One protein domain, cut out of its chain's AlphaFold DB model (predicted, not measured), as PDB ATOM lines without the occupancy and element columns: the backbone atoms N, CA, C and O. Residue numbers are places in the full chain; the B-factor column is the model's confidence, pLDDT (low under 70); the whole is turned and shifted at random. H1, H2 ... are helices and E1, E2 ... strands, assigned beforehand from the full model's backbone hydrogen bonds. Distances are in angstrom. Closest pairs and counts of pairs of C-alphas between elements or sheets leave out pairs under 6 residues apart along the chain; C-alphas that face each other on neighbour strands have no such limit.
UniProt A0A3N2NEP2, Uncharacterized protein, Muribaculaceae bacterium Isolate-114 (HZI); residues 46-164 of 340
ATOM      1  N   GLU A  46     -42.198  28.627   6.447       68.38
ATOM      2  CA  GLU A  46     -41.128  28.670   7.456       68.38
ATOM      3  C   GLU A  46     -41.579  28.200   8.836       68.38
ATOM      4  O   GLU A  46     -40.811  27.543   9.530       68.38
ATOM      5  N   ASP A  47     -42.831  28.466   9.189       71.00
ATOM      6  CA  ASP A  47     -43.416  28.070  10.470       71.00
ATOM      7  C   ASP A  47     -43.620  26.542  10.556       71.00
ATOM      8  O   ASP A  47     -43.821  25.991  11.634       71.00
ATOM      9  N   ASN A  48     -43.566  25.846   9.413       68.44
ATOM     10  CA  ASN A  48     -43.707  24.393   9.316       68.44
ATOM     11  C   ASN A  48     -42.350  23.666   9.242       68.44
ATOM     12  O   ASN A  48     -42.317  22.442   9.109       68.44
ATOM     13  N   ILE A  49     -41.230  24.396   9.299       72.00
ATOM     14  CA  ILE A  49     -39.893  23.798   9.331       72.00
ATOM     15  C   ILE A  49     -39.656  23.237  10.729       72.00
ATOM     16  O   ILE A  49     -39.601  23.987  11.703       72.00
ATOM     17  N   ARG A  50     -39.444  21.922  10.836       71.31
ATOM     18  CA  ARG A  50     -39.063  21.326  12.115       71.31
ATOM     19  C   ARG A  50     -37.652  21.761  12.508       71.31
ATOM     20  O   ARG A  50     -36.691  21.538  11.760       71.31
ATOM     21  N   GLU A  51     -37.538  22.341  13.699       67.12
ATOM     22  CA  GLU A  51     -36.263  22.582  14.366       67.12
ATOM     23  C   GLU A  51     -35.834  21.333  15.134       67.12
ATOM     24  O   GLU A  51     -36.653  20.615  15.707       67.12
ATOM     25  N   TYR A  52     -34.535  21.064  15.130       64.88
ATOM     26  CA  TYR A  52     -33.966  19.914  15.817       64.88
ATOM     27  C   TYR A  52     -32.802  20.371  16.685       64.88
ATOM     28  O   TYR A  52     -31.878  21.031  16.183       64.88
ATOM     29  N   GLY A  53     -32.825  19.974  17.958       51.50
ATOM     30  CA  GLY A  53     -31.847  20.379  18.964       51.50
ATOM     31  C   GLY A  53     -30.476  19.730  18.775       51.50
ATOM     32  O   GLY A  53     -29.473  20.265  19.239       51.50
ATOM     33  N   SER A  54     -30.402  18.609  18.052       58.38
ATOM     34  CA  SER A  54     -29.136  17.952  17.704       58.38
ATOM     35  C   SER A  54     -29.202  17.217  16.365       58.38
ATOM     36  O   SER A  54     -30.271  17.041  15.782       58.38
ATOM     37  N   LEU A  55     -28.048  16.787  15.847       59.81
ATOM     38  CA  LEU A  55     -27.979  16.000  14.613       59.81
ATOM     39  C   LEU A  55     -28.389  14.529  14.814       59.81
ATOM     40  O   LEU A  55     -28.887  13.894  13.888       59.81
ATOM     41  N   GLU A  56     -28.191  13.986  16.014       62.44
ATOM     42  CA  GLU A  56     -28.631  12.631  16.361       62.44
ATOM     43  C   GLU A  56     -30.160  12.562  16.377       62.44
ATOM     44  O   GLU A  56     -30.741  11.746  15.664       62.44
ATOM     45  N   GLU A  57     -30.805  13.548  17.006       66.31
ATOM     46  CA  GLU A  57     -32.258  13.736  16.954       66.31
ATOM     47  C   GLU A  57     -32.773  13.867  15.508       66.31
ATOM     48  O   GLU A  57     -33.816  13.311  15.158       66.31
ATOM     49  N   ARG A  58     -32.018  14.542  14.623       67.56
ATOM     50  CA  ARG A  58     -32.351  14.647  13.187       67.56
ATOM     51  C   ARG A  58     -32.304  13.297  12.480       67.56
ATOM     52  O   ARG A  58     -33.198  12.993  11.694       67.56
ATOM     53  N   ARG A  59     -31.248  12.511  12.706       67.00
ATOM     54  CA  ARG A  59     -31.036  11.216  12.037       67.00
ATOM     55  C   ARG A  59     -32.040  10.172  12.505       67.00
ATOM     56  O   ARG A  59     -32.626   9.483  11.674       67.00
ATOM     57  N   GLU A  60     -32.282  10.102  13.809       70.06
ATOM     58  CA  GLU A  60     -33.273   9.200  14.393       70.06
ATOM     59  C   GLU A  60     -34.687   9.524  13.905       70.06
ATOM     60  O   GLU A  60     -35.437   8.618  13.539       70.06
ATOM     61  N   ALA A  61     -35.026  10.813  13.810       67.44
ATOM     62  CA  ALA A  61     -36.337  11.238  13.340       67.44
ATOM     63  C   ALA A  61     -36.604  10.879  11.870       67.44
ATOM     64  O   ALA A  61     -37.759  10.655  11.527       67.44
ATOM     65  N   ARG A  62     -35.577  10.810  11.008       67.56
ATOM     66  CA  ARG A  62     -35.733  10.582   9.555       67.56
ATOM     67  C   ARG A  62     -35.566   9.128   9.109       67.56
ATOM     68  O   ARG A  62     -35.871   8.796   7.968       67.56
ATOM     69  N   GLY A  63     -35.131   8.243  10.002       69.62
ATOM     70  CA  GLY A  63     -35.019   6.817   9.714       69.62
ATOM     71  C   GLY A  63     -33.887   6.462   8.740       69.62
ATOM     72  O   GLY A  63     -32.911   7.190   8.576       69.62
ATOM     73  N   LYS A  64     -33.994   5.279   8.121       70.62
ATOM     74  CA  LYS A  64     -32.883   4.608   7.420       70.62
ATOM     75  C   LYS A  64     -32.387   5.341   6.161       70.62
ATOM     76  O   LYS A  64     -31.208   5.235   5.843       70.62
ATOM     77  N   TYR A  65     -33.263   6.070   5.466       76.06
ATOM     78  CA  TYR A  65     -32.952   6.773   4.214       76.06
ATOM     79  C   TYR A  65     -33.361   8.249   4.310       76.06
ATOM     80  O   TYR A  65     -34.381   8.642   3.736       76.06
ATOM     81  N   PRO A  66     -32.583   9.065   5.047       74.44
ATOM     82  CA  PRO A  66     -32.970  10.429   5.404       74.44
ATOM     83  C   PRO A  66     -32.973  11.406   4.220       74.44
ATOM     84  O   PRO A  66     -33.587  12.466   4.309       74.44
ATOM     85  N   TYR A  67     -32.294  11.058   3.124       80.75
ATOM     86  CA  TYR A  67     -32.229  11.850   1.900       80.75
ATOM     87  C   TYR A  67     -32.492  10.960   0.691       80.75
ATOM     88  O   TYR A  67     -32.015   9.822   0.639       80.75
ATOM     89  N   PHE A  68     -33.196  11.505  -0.300       79.38
ATOM     90  CA  PHE A  68     -33.475  10.793  -1.543       79.38
ATOM     91  C   PHE A  68     -32.190  10.391  -2.279       79.38
ATOM     92  O   PHE A  68     -32.105   9.279  -2.778       79.38
ATOM     93  N   ASP A  69     -31.145  11.222  -2.256       75.12
ATOM     94  CA  ASP A  69     -29.866  10.914  -2.915       75.12
ATOM     95  C   ASP A  69     -29.177   9.667  -2.333       75.12
ATOM     96  O   ASP A  69     -28.520   8.919  -3.055       75.12
ATOM     97  N   TYR A  70     -29.351   9.408  -1.031       77.12
ATOM     98  CA  TYR A  70     -28.809   8.207  -0.382       77.12
ATOM     99  C   TYR A  70     -29.629   6.971  -0.745       77.12
ATOM    100  O   TYR A  70     -29.069   5.900  -0.950       77.12
ATOM    101  N   TYR A  71     -30.949   7.130  -0.867       78.88
ATOM    102  CA  TYR A  71     -31.817   6.085  -1.400       78.88
ATOM    103  C   TYR A  71     -31.453   5.753  -2.853       78.88
ATOM    104  O   TYR A  71     -31.304   4.590  -3.214       78.88
ATOM    105  N   LEU A  72     -31.215   6.774  -3.674       76.94
ATOM    106  CA  LEU A  72     -30.805   6.608  -5.061       76.94
ATOM    107  C   LEU A  72     -29.483   5.830  -5.160       76.94
ATOM    108  O   LEU A  72     -29.396   4.884  -5.930       76.94
ATOM    109  N   GLY A  73     -28.475   6.169  -4.351       70.25
ATOM    110  CA  GLY A  73     -27.182   5.470  -4.354       70.25
ATOM    111  C   GLY A  73     -27.275   3.959  -4.090       70.25
ATOM    112  O   GLY A  73     -26.510   3.195  -4.676       70.25
ATOM    113  N   ASP A  74     -28.232   3.535  -3.262       70.25
ATOM    114  CA  ASP A  74     -28.418   2.131  -2.877       70.25
ATOM    115  C   ASP A  74     -29.371   1.353  -3.808       70.25
ATOM    116  O   ASP A  74     -29.248   0.130  -3.915       70.25
ATOM    117  N   PHE A  75     -30.316   2.031  -4.474       64.69
ATOM    118  CA  PHE A  75     -31.425   1.395  -5.211       64.69
ATOM    119  C   PHE A  75     -31.553   1.814  -6.681       64.69
ATOM    120  O   PHE A  75     -32.504   1.420  -7.356       64.69
ATOM    121  N   TYR A  76     -30.615   2.600  -7.211       68.38
ATOM    122  CA  TYR A  76     -30.626   2.941  -8.630       68.38
ATOM    123  C   TYR A  76     -30.369   1.693  -9.492       68.38
ATOM    124  O   TYR A  76     -29.317   1.052  -9.409       68.38
ATOM    125  N   HIS A  77     -31.339   1.358 -10.341       67.75
ATOM    126  CA  HIS A  77     -31.272   0.280 -11.326       67.75
ATOM    127  C   HIS A  77     -31.535   0.855 -12.724       67.75
ATOM    128  O   HIS A  77     -32.376   1.740 -12.864       67.75
ATOM    129  N   ASP A  78     -30.878   0.319 -13.759       58.50
ATOM    130  CA  ASP A  78     -30.904   0.854 -15.137       58.50
ATOM    131  C   ASP A  78     -32.305   0.910 -15.798       58.50
ATOM    132  O   ASP A  78     -32.463   1.517 -16.856       58.50
ATOM    133  N   GLU A  79     -33.328   0.308 -15.184       60.66
ATOM    134  CA  GLU A  79     -34.701   0.224 -15.705       60.66
ATOM    135  C   GLU A  79     -35.752   0.963 -14.849       60.66
ATOM    136  O   GLU A  79     -36.909   1.060 -15.259       60.66
ATOM    137  N   ALA A  80     -35.388   1.490 -13.672       68.69
ATOM    138  CA  ALA A  80     -36.331   2.162 -12.773       68.69
ATOM    139  C   ALA A  80     -36.471   3.654 -13.116       68.69
ATOM    140  O   ALA A  80     -35.476   4.351 -13.328       68.69
ATOM    141  N   SER A  81     -37.704   4.176 -13.151       81.06
ATOM    142  CA  SER A  81     -37.914   5.612 -13.350       81.06
ATOM    143  C   SER A  81     -37.619   6.390 -12.061       81.06
ATOM    144  O   SER A  81     -37.891   5.921 -10.956       81.06
ATOM    145  N   LEU A  82     -37.073   7.606 -12.190       79.00
ATOM    146  CA  LEU A  82     -36.806   8.484 -11.040       79.00
ATOM    147  C   LEU A  82     -38.077   8.810 -10.241       79.00
ATOM    148  O   LEU A  82     -37.998   9.000  -9.031       79.00
ATOM    149  N   GLU A  83     -39.226   8.861 -10.915       81.31
ATOM    150  CA  GLU A  83     -40.528   9.109 -10.295       81.31
ATOM    151  C   GLU A  83     -40.951   7.925  -9.413       81.31
ATOM    152  O   GLU A  83     -41.370   8.120  -8.275       81.31
ATOM    153  N   ASP A  84     -40.773   6.692  -9.900       80.75
ATOM    154  CA  ASP A  84     -41.095   5.482  -9.135       80.75
ATOM    155  C   ASP A  84     -40.193   5.356  -7.901       80.75
ATOM    156  O   ASP A  84     -40.684   5.109  -6.800       80.75
ATOM    157  N   LEU A  85     -38.889   5.612  -8.063       81.50
ATOM    158  CA  LEU A  85     -37.928   5.611  -6.956       81.50
ATOM    159  C   LEU A  85     -38.246   6.698  -5.923       81.50
ATOM    160  O   LEU A  85     -38.113   6.465  -4.722       81.50
ATOM    161  N   TYR A  86     -38.671   7.884  -6.370       84.75
ATOM    162  CA  TYR A  86     -39.064   8.970  -5.475       84.75
ATOM    163  C   TYR A  86     -40.328   8.630  -4.688       84.75
ATOM    164  O   TYR A  86     -40.357   8.846  -3.479       84.75
ATOM    165  N   ASN A  87     -41.340   8.061  -5.345       85.00
ATOM    166  CA  ASN A  87     -42.579   7.643  -4.691       85.00
ATOM    167  C   ASN A  87     -42.329   6.521  -3.676       85.00
ATOM    168  O   ASN A  87     -42.861   6.560  -2.568       85.00
ATOM    169  N   GLU A  88     -41.472   5.553  -4.006       85.38
ATOM    170  CA  GLU A  88     -41.074   4.500  -3.070       85.38
ATOM    171  C   GLU A  88     -40.331   5.077  -1.857       85.38
ATOM    172  O   GLU A  88     -40.685   4.787  -0.712       85.38
ATOM    173  N   TRP A  89     -39.350   5.955  -2.088       87.62
ATOM    174  CA  TRP A  89     -38.639   6.644  -1.013       87.62
ATOM    175  C   TRP A  89     -39.575   7.483  -0.140       87.62
ATOM    176  O   TRP A  89     -39.455   7.431   1.087       87.62
ATOM    177  N   TYR A  90     -40.499   8.225  -0.758       87.00
ATOM    178  CA  TYR A  90     -41.509   9.030  -0.076       87.00
ATOM    179  C   TYR A  90     -42.337   8.148   0.852       87.00
ATOM    180  O   TYR A  90     -42.484   8.482   2.025       87.00
ATOM    181  N   GLU A  91     -42.802   6.983   0.388       87.25
ATOM    182  CA  GLU A  91     -43.630   6.092   1.203       87.25
ATOM    183  C   GLU A  91     -42.925   5.553   2.450       87.25
ATOM    184  O   GLU A  91     -43.574   5.347   3.482       87.25
ATOM    185  N   LEU A  92     -41.602   5.402   2.387       84.31
ATOM    186  CA  LEU A  92     -40.766   4.987   3.512       84.31
ATOM    187  C   LEU A  92     -40.555   6.094   4.557       84.31
ATOM    188  O   LEU A  92     -40.068   5.799   5.653       84.31
ATOM    189  N   GLN A  93     -40.899   7.349   4.249       83.06
ATOM    190  CA  GLN A  93     -40.642   8.467   5.148       83.06
ATOM    191  C   GLN A  93     -41.626   8.525   6.331       83.06
ATOM    192  O   GLN A  93     -42.822   8.246   6.188       83.06
ATOM    193  N   PRO A  94     -41.156   8.953   7.516       82.00
ATOM    194  CA  PRO A  94     -42.016   9.294   8.645       82.00
ATOM    195  C   PRO A  94     -43.038  10.385   8.294       82.00
ATOM    196  O   PRO A  94     -42.763  11.266   7.480       82.00
ATOM    197  N   LYS A  95     -44.199  10.377   8.967       80.81
ATOM    198  CA  LYS A  95     -45.318  11.312   8.713       80.81
ATOM    199  C   LYS A  95     -44.897  12.786   8.639       80.81
ATOM    200  O   LYS A  95     -45.260  13.474   7.693       80.81
ATOM    201  N   HIS A  96     -44.098  13.254   9.596       74.12
ATOM    202  CA  HIS A  96     -43.644  14.648   9.636       74.12
ATOM    203  C   HIS A  96     -42.742  15.027   8.446       74.12
ATOM    204  O   HIS A  96     -42.782  16.162   7.987       74.12
ATOM    205  N   ILE A  97     -41.968  14.079   7.904       79.31
ATOM    206  CA  ILE A  97     -41.136  14.303   6.712       79.31
ATOM    207  C   ILE A  97     -41.992  14.315   5.448       79.31
ATOM    208  O   ILE A  97     -41.795  15.179   4.599       79.31
ATOM    209  N   LYS A  98     -42.984  13.419   5.344       84.31
ATOM    210  CA  LYS A  98     -43.988  13.474   4.267       84.31
ATOM    211  C   LYS A  98     -44.676  14.845   4.239       84.31
ATOM    212  O   LYS A  98     -44.715  15.473   3.188       84.31
ATOM    213  N   LYS A  99     -45.075  15.367   5.406       82.25
ATOM    214  CA  LYS A  99     -45.669  16.707   5.538       82.25
ATOM    215  C   LYS A  99     -44.732  17.826   5.063       82.25
ATOM    216  O   LYS A  99     -45.173  18.691   4.314       82.25
ATOM    217  N   GLU A 100     -43.450  17.821   5.448       82.94
ATOM    218  CA  GLU A 100     -42.474  18.805   4.938       82.94
ATOM    219  C   GLU A 100     -42.382  18.763   3.399       82.94
ATOM    220  O   GLU A 100     -42.411  19.808   2.745       82.94
ATOM    221  N   LEU A 101     -42.336  17.562   2.811       85.38
ATOM    222  CA  LEU A 101     -42.267  17.373   1.359       85.38
ATOM    223  C   LEU A 101     -43.530  17.865   0.643       85.38
ATOM    224  O   LEU A 101     -43.412  18.558  -0.372       85.38
ATOM    225  N   ASP A 102     -44.710  17.560   1.186       85.00
ATOM    226  CA  ASP A 102     -46.008  17.994   0.656       85.00
ATOM    227  C   ASP A 102     -46.152  19.520   0.698       85.00
ATOM    228  O   ASP A 102     -46.716  20.132  -0.210       85.00
ATOM    229  N   LEU A 103     -45.575  20.150   1.726       83.12
ATOM    230  CA  LEU A 103     -45.487  21.602   1.850       83.12
ATOM    231  C   LEU A 103     -44.430  22.219   0.924       83.12
ATOM    232  O   LEU A 103     -44.344  23.436   0.843       83.12
ATOM    233  N   GLY A 104     -43.639  21.425   0.199       83.44
ATOM    234  CA  GLY A 104     -42.612  21.921  -0.717       83.44
ATOM    235  C   GLY A 104     -41.280  22.267  -0.043       83.44
ATOM    236  O   GLY A 104     -40.470  22.989  -0.631       83.44
ATOM    237  N   ILE A 105     -41.030  21.751   1.160       85.06
ATOM    238  CA  ILE A 105     -39.751  21.854   1.866       85.06
ATOM    239  C   ILE A 105     -38.906  20.634   1.488       85.06
ATOM    240  O   ILE A 105     -39.294  19.490   1.703       85.06
ATOM    241  N   ARG A 106     -37.732  20.865   0.897       84.00
ATOM    242  CA  ARG A 106     -36.776  19.807   0.544       84.00
ATOM    243  C   ARG A 106     -35.473  20.014   1.285       84.00
ATOM    244  O   ARG A 106     -34.949  21.122   1.303       84.00
ATOM    245  N   ARG A 107     -34.921  18.938   1.835       84.81
ATOM    246  CA  ARG A 107     -33.651  18.956   2.561       84.81
ATOM    247  C   ARG A 107     -32.615  18.115   1.825       84.81
ATOM    248  O   ARG A 107     -32.940  17.017   1.377       84.81
ATOM    249  N   VAL A 108     -31.400  18.634   1.665       81.88
ATOM    250  CA  VAL A 108     -30.316  17.972   0.922       81.88
ATOM    251  C   VAL A 108     -28.994  18.061   1.681       81.88
ATOM    252  O   VAL A 108     -28.731  19.084   2.319       81.88
ATOM    253  N   PRO A 109     -28.135  17.031   1.607       75.94
ATOM    254  CA  PRO A 109     -26.816  17.095   2.212       75.94
ATOM    255  C   PRO A 109     -25.903  18.019   1.395       75.94
ATOM    256  O   PRO A 109     -25.764  17.871   0.181       75.94
ATOM    257  N   ARG A 110     -25.224  18.946   2.067       80.06
ATOM    258  CA  ARG A 110     -24.132  19.735   1.500       80.06
ATOM    259  C   ARG A 110     -22.806  19.113   1.921       80.06
ATOM    260  O   ARG A 110     -22.510  18.982   3.104       80.06
ATOM    261  N   ILE A 111     -21.994  18.736   0.938       63.97
ATOM    262  CA  ILE A 111     -20.646  18.220   1.188       63.97
ATOM    263  C   ILE A 111     -19.742  19.413   1.488       63.97
ATOM    264  O   ILE A 111     -19.540  20.276   0.631       63.97
ATOM    265  N   VAL A 112     -19.207  19.464   2.704       60.97
ATOM    266  CA  VAL A 112     -18.171  20.427   3.084       60.97
ATOM    267  C   VAL A 112     -16.834  19.689   3.111       60.97
ATOM    268  O   VAL A 112     -16.782  18.587   3.658       60.97
ATOM    269  N   PRO A 113     -15.772  20.234   2.488       53.03
ATOM    270  CA  PRO A 113     -14.443  19.640   2.569       53.03
ATOM    271  C   PRO A 113     -14.028  19.483   4.033       53.03
ATOM    272  O   PRO A 113     -14.172  20.426   4.812       53.03
ATOM    273  N   GLU A 114     -13.515  18.309   4.405       53.97
ATOM    274  CA  GLU A 114     -12.918  18.126   5.727       53.97
ATOM    275  C   GLU A 114     -11.739  19.092   5.870       53.97
ATOM    276  O   GLU A 114     -10.842  19.146   5.026       53.97
ATOM    277  N   VAL A 115     -11.779  19.916   6.915       51.12
ATOM    278  CA  VAL A 115     -10.653  20.778   7.263       51.12
ATOM    279  C   VAL A 115      -9.677  19.920   8.060       51.12
ATOM    280  O   VAL A 115      -9.932  19.632   9.229       51.12
ATOM    281  N   ASP A 116      -8.581  19.507   7.420       43.47
ATOM    282  CA  ASP A 116      -7.421  18.910   8.086       43.47
ATOM    283  C   ASP A 116      -6.773  19.976   8.982       43.47
ATOM    284  O   ASP A 116      -5.952  20.783   8.542       43.47
ATOM    285  N   GLY A 117      -7.198  20.030  10.241       47.00
ATOM    286  CA  GLY A 117      -6.645  20.914  11.260       47.00
ATOM    287  C   GLY A 117      -6.246  20.128  12.504       47.00
ATOM    288  O   GLY A 117      -6.937  19.196  12.907       47.00
ATOM    289  N   GLU A 118      -5.137  20.510  13.132       40.84
ATOM    290  CA  GLU A 118      -4.762  20.047  14.473       40.84
ATOM    291  C   GLU A 118      -5.522  20.896  15.522       40.84
ATOM    292  O   GLU A 118      -5.421  22.123  15.499       40.84
ATOM    293  N   GLY A 119      -6.311  20.283  16.424       50.00
ATOM    294  CA  GLY A 119      -7.134  21.012  17.412       50.00
ATOM    295  C   GLY A 119      -8.268  20.208  18.084       50.00
ATOM    296  O   GLY A 119      -8.534  19.062  17.726       50.00
ATOM    297  N   CYS A 120      -8.936  20.810  19.084       45.94
ATOM    298  CA  CYS A 120     -10.170  20.291  19.696       45.94
ATOM    299  C   CYS A 120     -11.378  20.702  18.859       45.94
ATOM    300  O   CYS A 120     -11.835  21.842  18.959       45.94
ATOM    301  N   PHE A 121     -11.904  19.771  18.076       59.44
ATOM    302  CA  PHE A 121     -13.073  20.013  17.244       59.44
ATOM    303  C   PHE A 121     -14.276  19.236  17.758       59.44
ATOM    304  O   PHE A 121     -14.159  18.087  18.185       59.44
ATOM    305  N   VAL A 122     -15.446  19.846  17.637       58.94
ATOM    306  CA  VAL A 122     -16.717  19.124  17.617       58.94
ATOM    307  C   VAL A 122     -17.369  19.297  16.261       58.94
ATOM    308  O   VAL A 122     -17.234  20.337  15.617       58.94
ATOM    309  N   ARG A 123     -18.097  18.271  15.827       65.44
ATOM    310  CA  ARG A 123     -18.923  18.339  14.623       65.44
ATOM    311  C   ARG A 123     -20.277  18.905  15.010       65.44
ATOM    312  O   ARG A 123     -21.022  18.263  15.746       65.44
ATOM    313  N   ILE A 124     -20.593  20.100  14.526       65.19
ATOM    314  CA  ILE A 124     -21.917  20.698  14.704       65.19
ATOM    315  C   ILE A 124     -22.717  20.637  13.411       65.19
ATOM    316  O   ILE A 124     -22.177  20.751  12.310       65.19
ATOM    317  N   ALA A 125     -24.030  20.488  13.562       70.06
ATOM    318  CA  ALA A 125     -24.963  20.585  12.455       70.06
ATOM    319  C   ALA A 125     -25.130  22.043  12.028       70.06
ATOM    320  O   ALA A 125     -25.382  22.924  12.855       70.06
ATOM    321  N   ARG A 126     -25.067  22.285  10.727       75.81
ATOM    322  CA  ARG A 126     -25.392  23.566  10.112       75.81
ATOM    323  C   ARG A 126     -26.447  23.362   9.042       75.81
ATOM    324  O   ARG A 126     -26.544  22.296   8.435       75.81
ATOM    325  N   GLU A 127     -27.236  24.402   8.824       80.25
ATOM    326  CA  GLU A 127     -28.195  24.443   7.735       80.25
ATOM    327  C   GLU A 127     -28.181  25.806   7.050       80.25
ATOM    328  O   GLU A 127     -27.902  26.835   7.668       80.25
ATOM    329  N   ASN A 128     -28.488  25.799   5.761       82.44
ATOM    330  CA  ASN A 128     -28.695  26.985   4.953       82.44
ATOM    331  C   ASN A 128     -30.066  26.874   4.293       82.44
ATOM    332  O   ASN A 128     -30.341  25.907   3.584       82.44
ATOM    333  N   ARG A 129     -30.931  27.854   4.548       87.25
ATOM    334  CA  ARG A 129     -32.309  27.876   4.050       87.25
ATOM    335  C   ARG A 129     -32.383  28.780   2.828       87.25
ATOM    336  O   ARG A 129     -32.098  29.971   2.906       87.25
ATOM    337  N   ILE A 130     -32.799  28.218   1.703       86.12
ATOM    338  CA  ILE A 130     -32.885  28.896   0.415       86.12
ATOM    339  C   ILE A 130     -34.349  28.895  -0.019       86.12
ATOM    340  O   ILE A 130     -34.911  27.850  -0.353       86.12
ATOM    341  N   LYS A 131     -34.970  30.076  -0.040       86.62
ATOM    342  CA  LYS A 131     -36.287  30.267  -0.662       86.62
ATOM    343  C   LYS A 131     -36.115  30.310  -2.175       86.62
ATOM    344  O   LYS A 131     -35.314  31.090  -2.683       86.62
ATOM    345  N   LYS A 132     -36.856  29.465  -2.884       83.62
ATOM    346  CA  LYS A 132     -36.907  29.455  -4.345       83.62
ATOM    347  C   LYS A 132     -38.028  30.360  -4.842       83.62
ATOM    348  O   LYS A 132     -39.028  30.568  -4.154       83.62
ATOM    349  N   ASP A 133     -37.880  30.842  -6.070       81.88
ATOM    350  CA  ASP A 133     -38.861  31.723  -6.718       81.88
ATOM    351  C   ASP A 133     -40.239  31.058  -6.902       81.88
ATOM    352  O   ASP A 133     -41.251  31.744  -7.016       81.88
ATOM    353  N   ASP A 134     -40.296  29.721  -6.894       80.88
ATOM    354  CA  ASP A 134     -41.527  28.927  -6.976       80.88
ATOM    355  C   ASP A 134     -42.233  28.733  -5.620       80.88
ATOM    356  O   ASP A 134     -43.168  27.938  -5.520       80.88
ATOM    357  N   GLY A 135     -41.793  29.441  -4.574       78.75
ATOM    358  CA  GLY A 135     -42.362  29.380  -3.225       78.75
ATOM    359  C   GLY A 135     -41.895  28.183  -2.392       78.75
ATOM    360  O   GLY A 135     -42.275  28.076  -1.228       78.75
ATOM    361  N   LYS A 136     -41.055  27.300  -2.947       85.94
ATOM    362  CA  LYS A 136     -40.486  26.150  -2.229       85.94
ATOM    363  C   LYS A 136     -39.275  26.549  -1.396       85.94
ATOM    364  O   LYS A 136     -38.586  27.528  -1.691       85.94
ATOM    365  N   ILE A 137     -38.965  25.739  -0.387       86.12
ATOM    366  CA  ILE A 137     -37.784  25.927   0.462       86.12
ATOM    367  C   ILE A 137     -36.822  24.764   0.237       86.12
ATOM    368  O   ILE A 137     -37.201  23.601   0.352       86.12
ATOM    369  N   LEU A 138     -35.569  25.081  -0.082       85.31
ATOM    370  CA  LEU A 138     -34.461  24.133  -0.059       85.31
ATOM    371  C   LEU A 138     -33.629  24.381   1.198       85.31
ATOM    372  O   LEU A 138     -33.168  25.497   1.414       85.31
ATOM    373  N   ILE A 139     -33.419  23.350   2.003       86.06
ATOM    374  CA  ILE A 139     -32.543  23.393   3.169       86.06
ATOM    375  C   ILE A 139     -31.316  22.544   2.855       86.06
ATOM    376  O   ILE A 139     -31.411  21.330   2.686       86.06
ATOM    377  N   GLU A 140     -30.164  23.188   2.743       83.69
ATOM    378  CA  GLU A 140     -28.879  22.508   2.627       83.69
ATOM    379  C   GLU A 140     -28.345  22.229   4.027       83.69
ATOM    380  O   GLU A 140     -28.189  23.156   4.817       83.69
ATOM    381  N   GLU A 141     -28.045  20.975   4.341       80.62
ATOM    382  CA  GLU A 141     -27.622  20.543   5.675       80.62
ATOM    383  C   GLU A 141     -26.197  19.979   5.611       80.62
ATOM    384  O   GLU A 141     -25.895  19.152   4.754       80.62
ATOM    385  N   TRP A 142     -25.305  20.407   6.505       76.69
ATOM    386  CA  TRP A 142     -23.943  19.869   6.594       76.69
ATOM    387  C   TRP A 142     -23.450  19.770   8.031       76.69
ATOM    388  O   TRP A 142     -24.059  20.296   8.963       76.69
ATOM    389  N   GLU A 143     -22.316  19.100   8.194       71.94
ATOM    390  CA  GLU A 143     -21.567  19.079   9.441       71.94
ATOM    391  C   GLU A 143     -20.283  19.885   9.286       71.94
ATOM    392  O   GLU A 143     -19.584  19.774   8.279       71.94
ATOM    393  N   GLU A 144     -19.987  20.706  10.284       69.00
ATOM    394  CA  GLU A 144     -18.784  21.529  10.327       69.00
ATOM    395  C   GLU A 144     -17.997  21.219  11.601       69.00
ATOM    396  O   GLU A 144     -18.576  21.126  12.686       69.00
ATOM    397  N   ASN A 145     -16.676  21.074  11.467       64.75
ATOM    398  CA  ASN A 145     -15.762  21.025  12.603       64.75
ATOM    399  C   ASN A 145     -15.616  22.440  13.177       64.75
ATOM    400  O   ASN A 145     -15.070  23.323  12.515       64.75
ATOM    401  N   VAL A 146     -16.085  22.655  14.403       64.25
ATOM    402  CA  VAL A 146     -15.930  23.919  15.135       64.25
ATOM    403  C   VAL A 146     -15.115  23.726  16.397       64.25
ATOM    404  O   VAL A 146     -15.091  22.643  16.981       64.25
ATOM    405  N   TYR A 147     -14.465  24.799  16.827       63.66
ATOM    406  CA  TYR A 147     -13.747  24.837  18.091       63.66
ATOM    407  C   TYR A 147     -14.736  25.058  19.232       63.66
ATOM    408  O   TYR A 147     -15.739  25.744  19.055       63.66
ATOM    409  N   ILE A 148     -14.442  24.510  20.407       60.38
ATOM    410  CA  ILE A 148     -15.198  24.783  21.631       60.38
ATOM    411  C   ILE A 148     -14.381  25.713  22.529       60.38
ATOM    412  O   ILE A 148     -13.200  25.458  22.776       60.38
ATOM    413  N   THR A 149     -15.000  26.789  23.018       55.84
ATOM    414  CA  THR A 149     -14.415  27.643  24.063       55.84
ATOM    415  C   THR A 149     -14.423  26.944  25.422       55.84
ATOM    416  O   THR A 149     -15.153  25.983  25.641       55.84
ATOM    417  N   ALA A 150     -13.662  27.463  26.388       49.97
ATOM    418  CA  ALA A 150     -13.691  26.958  27.764       49.97
ATOM    419  C   ALA A 150     -15.095  27.010  28.413       49.97
ATOM    420  O   ALA A 150     -15.369  26.232  29.324       49.97
ATOM    421  N   ASP A 151     -15.976  27.884  27.920       49.56
ATOM    422  CA  ASP A 151     -17.355  28.050  28.392       49.56
ATOM    423  C   ASP A 151     -18.358  27.136  27.657       49.56
ATOM    424  O   ASP A 151     -19.542  27.115  27.989       49.56
ATOM    425  N   GLY A 152     -17.887  26.335  26.692       51.84
ATOM    426  CA  GLY A 152     -18.712  25.394  25.929       51.84
ATOM    427  C   GLY A 152     -19.308  25.965  24.640       51.84
ATOM    428  O   GLY A 152     -20.074  25.266  23.974       51.84
ATOM    429  N   ASP A 153     -18.957  27.195  24.258       59.88
ATOM    430  CA  ASP A 153     -19.524  27.847  23.077       59.88
ATOM    431  C   ASP A 153     -18.818  27.405  21.782       59.88
ATOM    432  O   ASP A 153     -17.583  27.356  21.730       59.88
ATOM    433  N   PRO A 154     -19.570  27.117  20.702       58.53
ATOM    434  CA  PRO A 154     -18.995  26.754  19.412       58.53
ATOM    435  C   PRO A 154     -18.479  27.987  18.647       58.53
ATOM    436  O   PRO A 154     -19.234  28.920  18.371       58.53
ATOM    437  N   LEU A 155     -17.215  27.949  18.217       59.97
ATOM    438  CA  LEU A 155     -16.560  28.962  17.383       59.97
ATOM    439  C   LEU A 155     -16.189  28.410  16.000       59.97
ATOM    440  O   LEU A 155     -15.467  27.418  15.873       59.97
ATOM    441  N   SER A 156     -16.639  29.094  14.948       58.47
ATOM    442  CA  SER A 156     -16.272  28.796  13.561       58.47
ATOM    443  C   SER A 156     -14.897  29.363  13.186       58.47
ATOM    444  O   SER A 156     -14.396  30.301  13.810       58.47
ATOM    445  N   GLY A 157     -14.294  28.829  12.120       53.88
ATOM    446  CA  GLY A 157     -13.015  29.316  11.582       53.88
ATOM    447  C   GLY A 157     -12.969  30.837  11.334       53.88
ATOM    448  O   GLY A 157     -12.043  31.488  11.814       53.88
ATOM    449  N   PRO A 158     -13.979  31.450  10.684       56.97
ATOM    450  CA  PRO A 158     -14.031  32.902  10.489       56.97
ATOM    451  C   PRO A 158     -14.078  33.712  11.792       56.97
ATOM    452  O   PRO A 158     -13.445  34.762  11.879       56.97
ATOM    453  N   GLN A 159     -14.781  33.215  12.818       57.50
ATOM    454  CA  GLN A 159     -14.825  33.863  14.136       57.50
ATOM    455  C   GLN A 159     -13.447  33.835  14.802       57.50
ATOM    456  O   GLN A 159     -13.032  34.812  15.417       57.50
ATOM    457  N   ILE A 160     -12.698  32.749  14.619       55.25
ATOM    458  CA  ILE A 160     -11.322  32.623  15.110       55.25
ATOM    459  C   ILE A 160     -10.388  33.582  14.373       55.25
ATOM    460  O   ILE A 160      -9.589  34.269  15.007       55.25
ATOM    461  N   GLU A 161     -10.503  33.694  13.051       52.78
ATOM    462  CA  GLU A 161      -9.708  34.644  12.265       52.78
ATOM    463  C   GLU A 161      -9.981  36.109  12.640       52.78
ATOM    464  O   GLU A 161      -9.070  36.940  12.605       52.78
ATOM    465  N   GLU A 162     -11.224  36.438  12.990       57.16
ATOM    466  CA  GLU A 162     -11.622  37.771  13.447       57.16
ATOM    467  C   GLU A 162     -11.111  38.062  14.869       57.16
ATOM    468  O   GLU A 162     -10.570  39.142  15.129       57.16
ATOM    469  N   LEU A 163     -11.161  37.065  15.760       51.03
ATOM    470  CA  LEU A 163     -10.589  37.134  17.109       51.03
ATOM    471  C   LEU A 163      -9.061  37.331  17.078       51.03
ATOM    472  O   LEU A 163      -8.538  38.173  17.811       51.03
ATOM    473  N   ILE A 164      -8.350  36.645  16.175       48.59
ATOM    474  CA  ILE A 164      -6.888  36.758  15.993       48.59
ATOM    475  C   ILE A 164      -6.462  38.161  15.522       48.59
ATOM    476  O   ILE A 164      -5.363  38.618  15.841       48.59
TER     477      ILE A 164
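AT A GLANCE: This is residues 46 to 164 of the 340 residues of an uncharacterized protein of Muribaculaceae bacterium Isolate-114 (HZI) (UniProt A0A3N2NEP2). A long twisted hairpin of strands E2 and E3, with short E1 beside the first part of E3, runs through the model; the short helices H1 to H4 are strung loosely round its E1 half, and H5 is at the opposite end. The long link from E1 to E2 swings out past that end of the hairpin before E2 runs back. The printed part has 119 residues, with named elements in the order H1, H2, H3, H4, E1, E2, E3, H5; the class is mixed, helices and strands, and the mixed sheet has the order E1, E3, E2. The whole is loose, with a radius of gyration of the C-alphas of 17.3 A, and elongated, spanning 54 by 34 by 28 A.

IN THESE COORDINATES: H1 is residues 55 to 62, beginning at C-alpha 55 (-27.979, 16.000, 14.613). H2 is residues 68 to 75, H3 residues 82 to 91, 14.2 A long, and H4 residues 95 to 102. E1 is residues 105 to 109, 13.8 A long. E2, residues 121 to 131, measures 31.1 A from C-alpha 121 (-13.073, 20.013, 17.244). E3, residues 137 to 148, measures 31.0 A and bends by 61 degrees at residue 145. H5, residues 157 to 164, ends at C-alpha 164 (-6.888, 36.758, 15.993).

HOW THE PARTS SIT: The sheet is strongly twisted, but only just, with C-alphas up to 4.4 A off its best plane. E3 is the inner strand. E2 and E3 form an antiparallel hairpin, with N 126 and O 142 within hydrogen-bond range at 2.8 A. E1 and E3 are parallel, with N 108 and O 139 within range at 2.9 A. Residues 147 to 148 of E3 pair antiparallel with residues 154 to 155. H1, H2, H4 and H5 only graze the sheet, and H3 is not on it. The closest C-alphas of H1 and E2 are those of Leu 55 and Ala 125, 5.9 A apart. H2 and H3 touch, about perpendicular at 75 degrees, closest at the C-alphas of Phe 68 and Trp 89, 6.6 A. H3 and H4 are close but not clearly touching, closest at the C-alphas of Tyr 90 and Lys 98, 6.7 A. H5 is apart from H1, H2, H3 and H4. In all five helices every O i to N i+4 pair is within hydrogen-bond range.

THE WHOLE: The two C-alphas farthest apart, those of Glu 79 and Ile 164, are 55.8 A apart. The printed part has no cut. The link from E1 to E2 is long, with 11 residues. The mean pLDDT of the printed part is 70.6; 55 residues are under 70, among them residues 111 to 124 and 144 to 164.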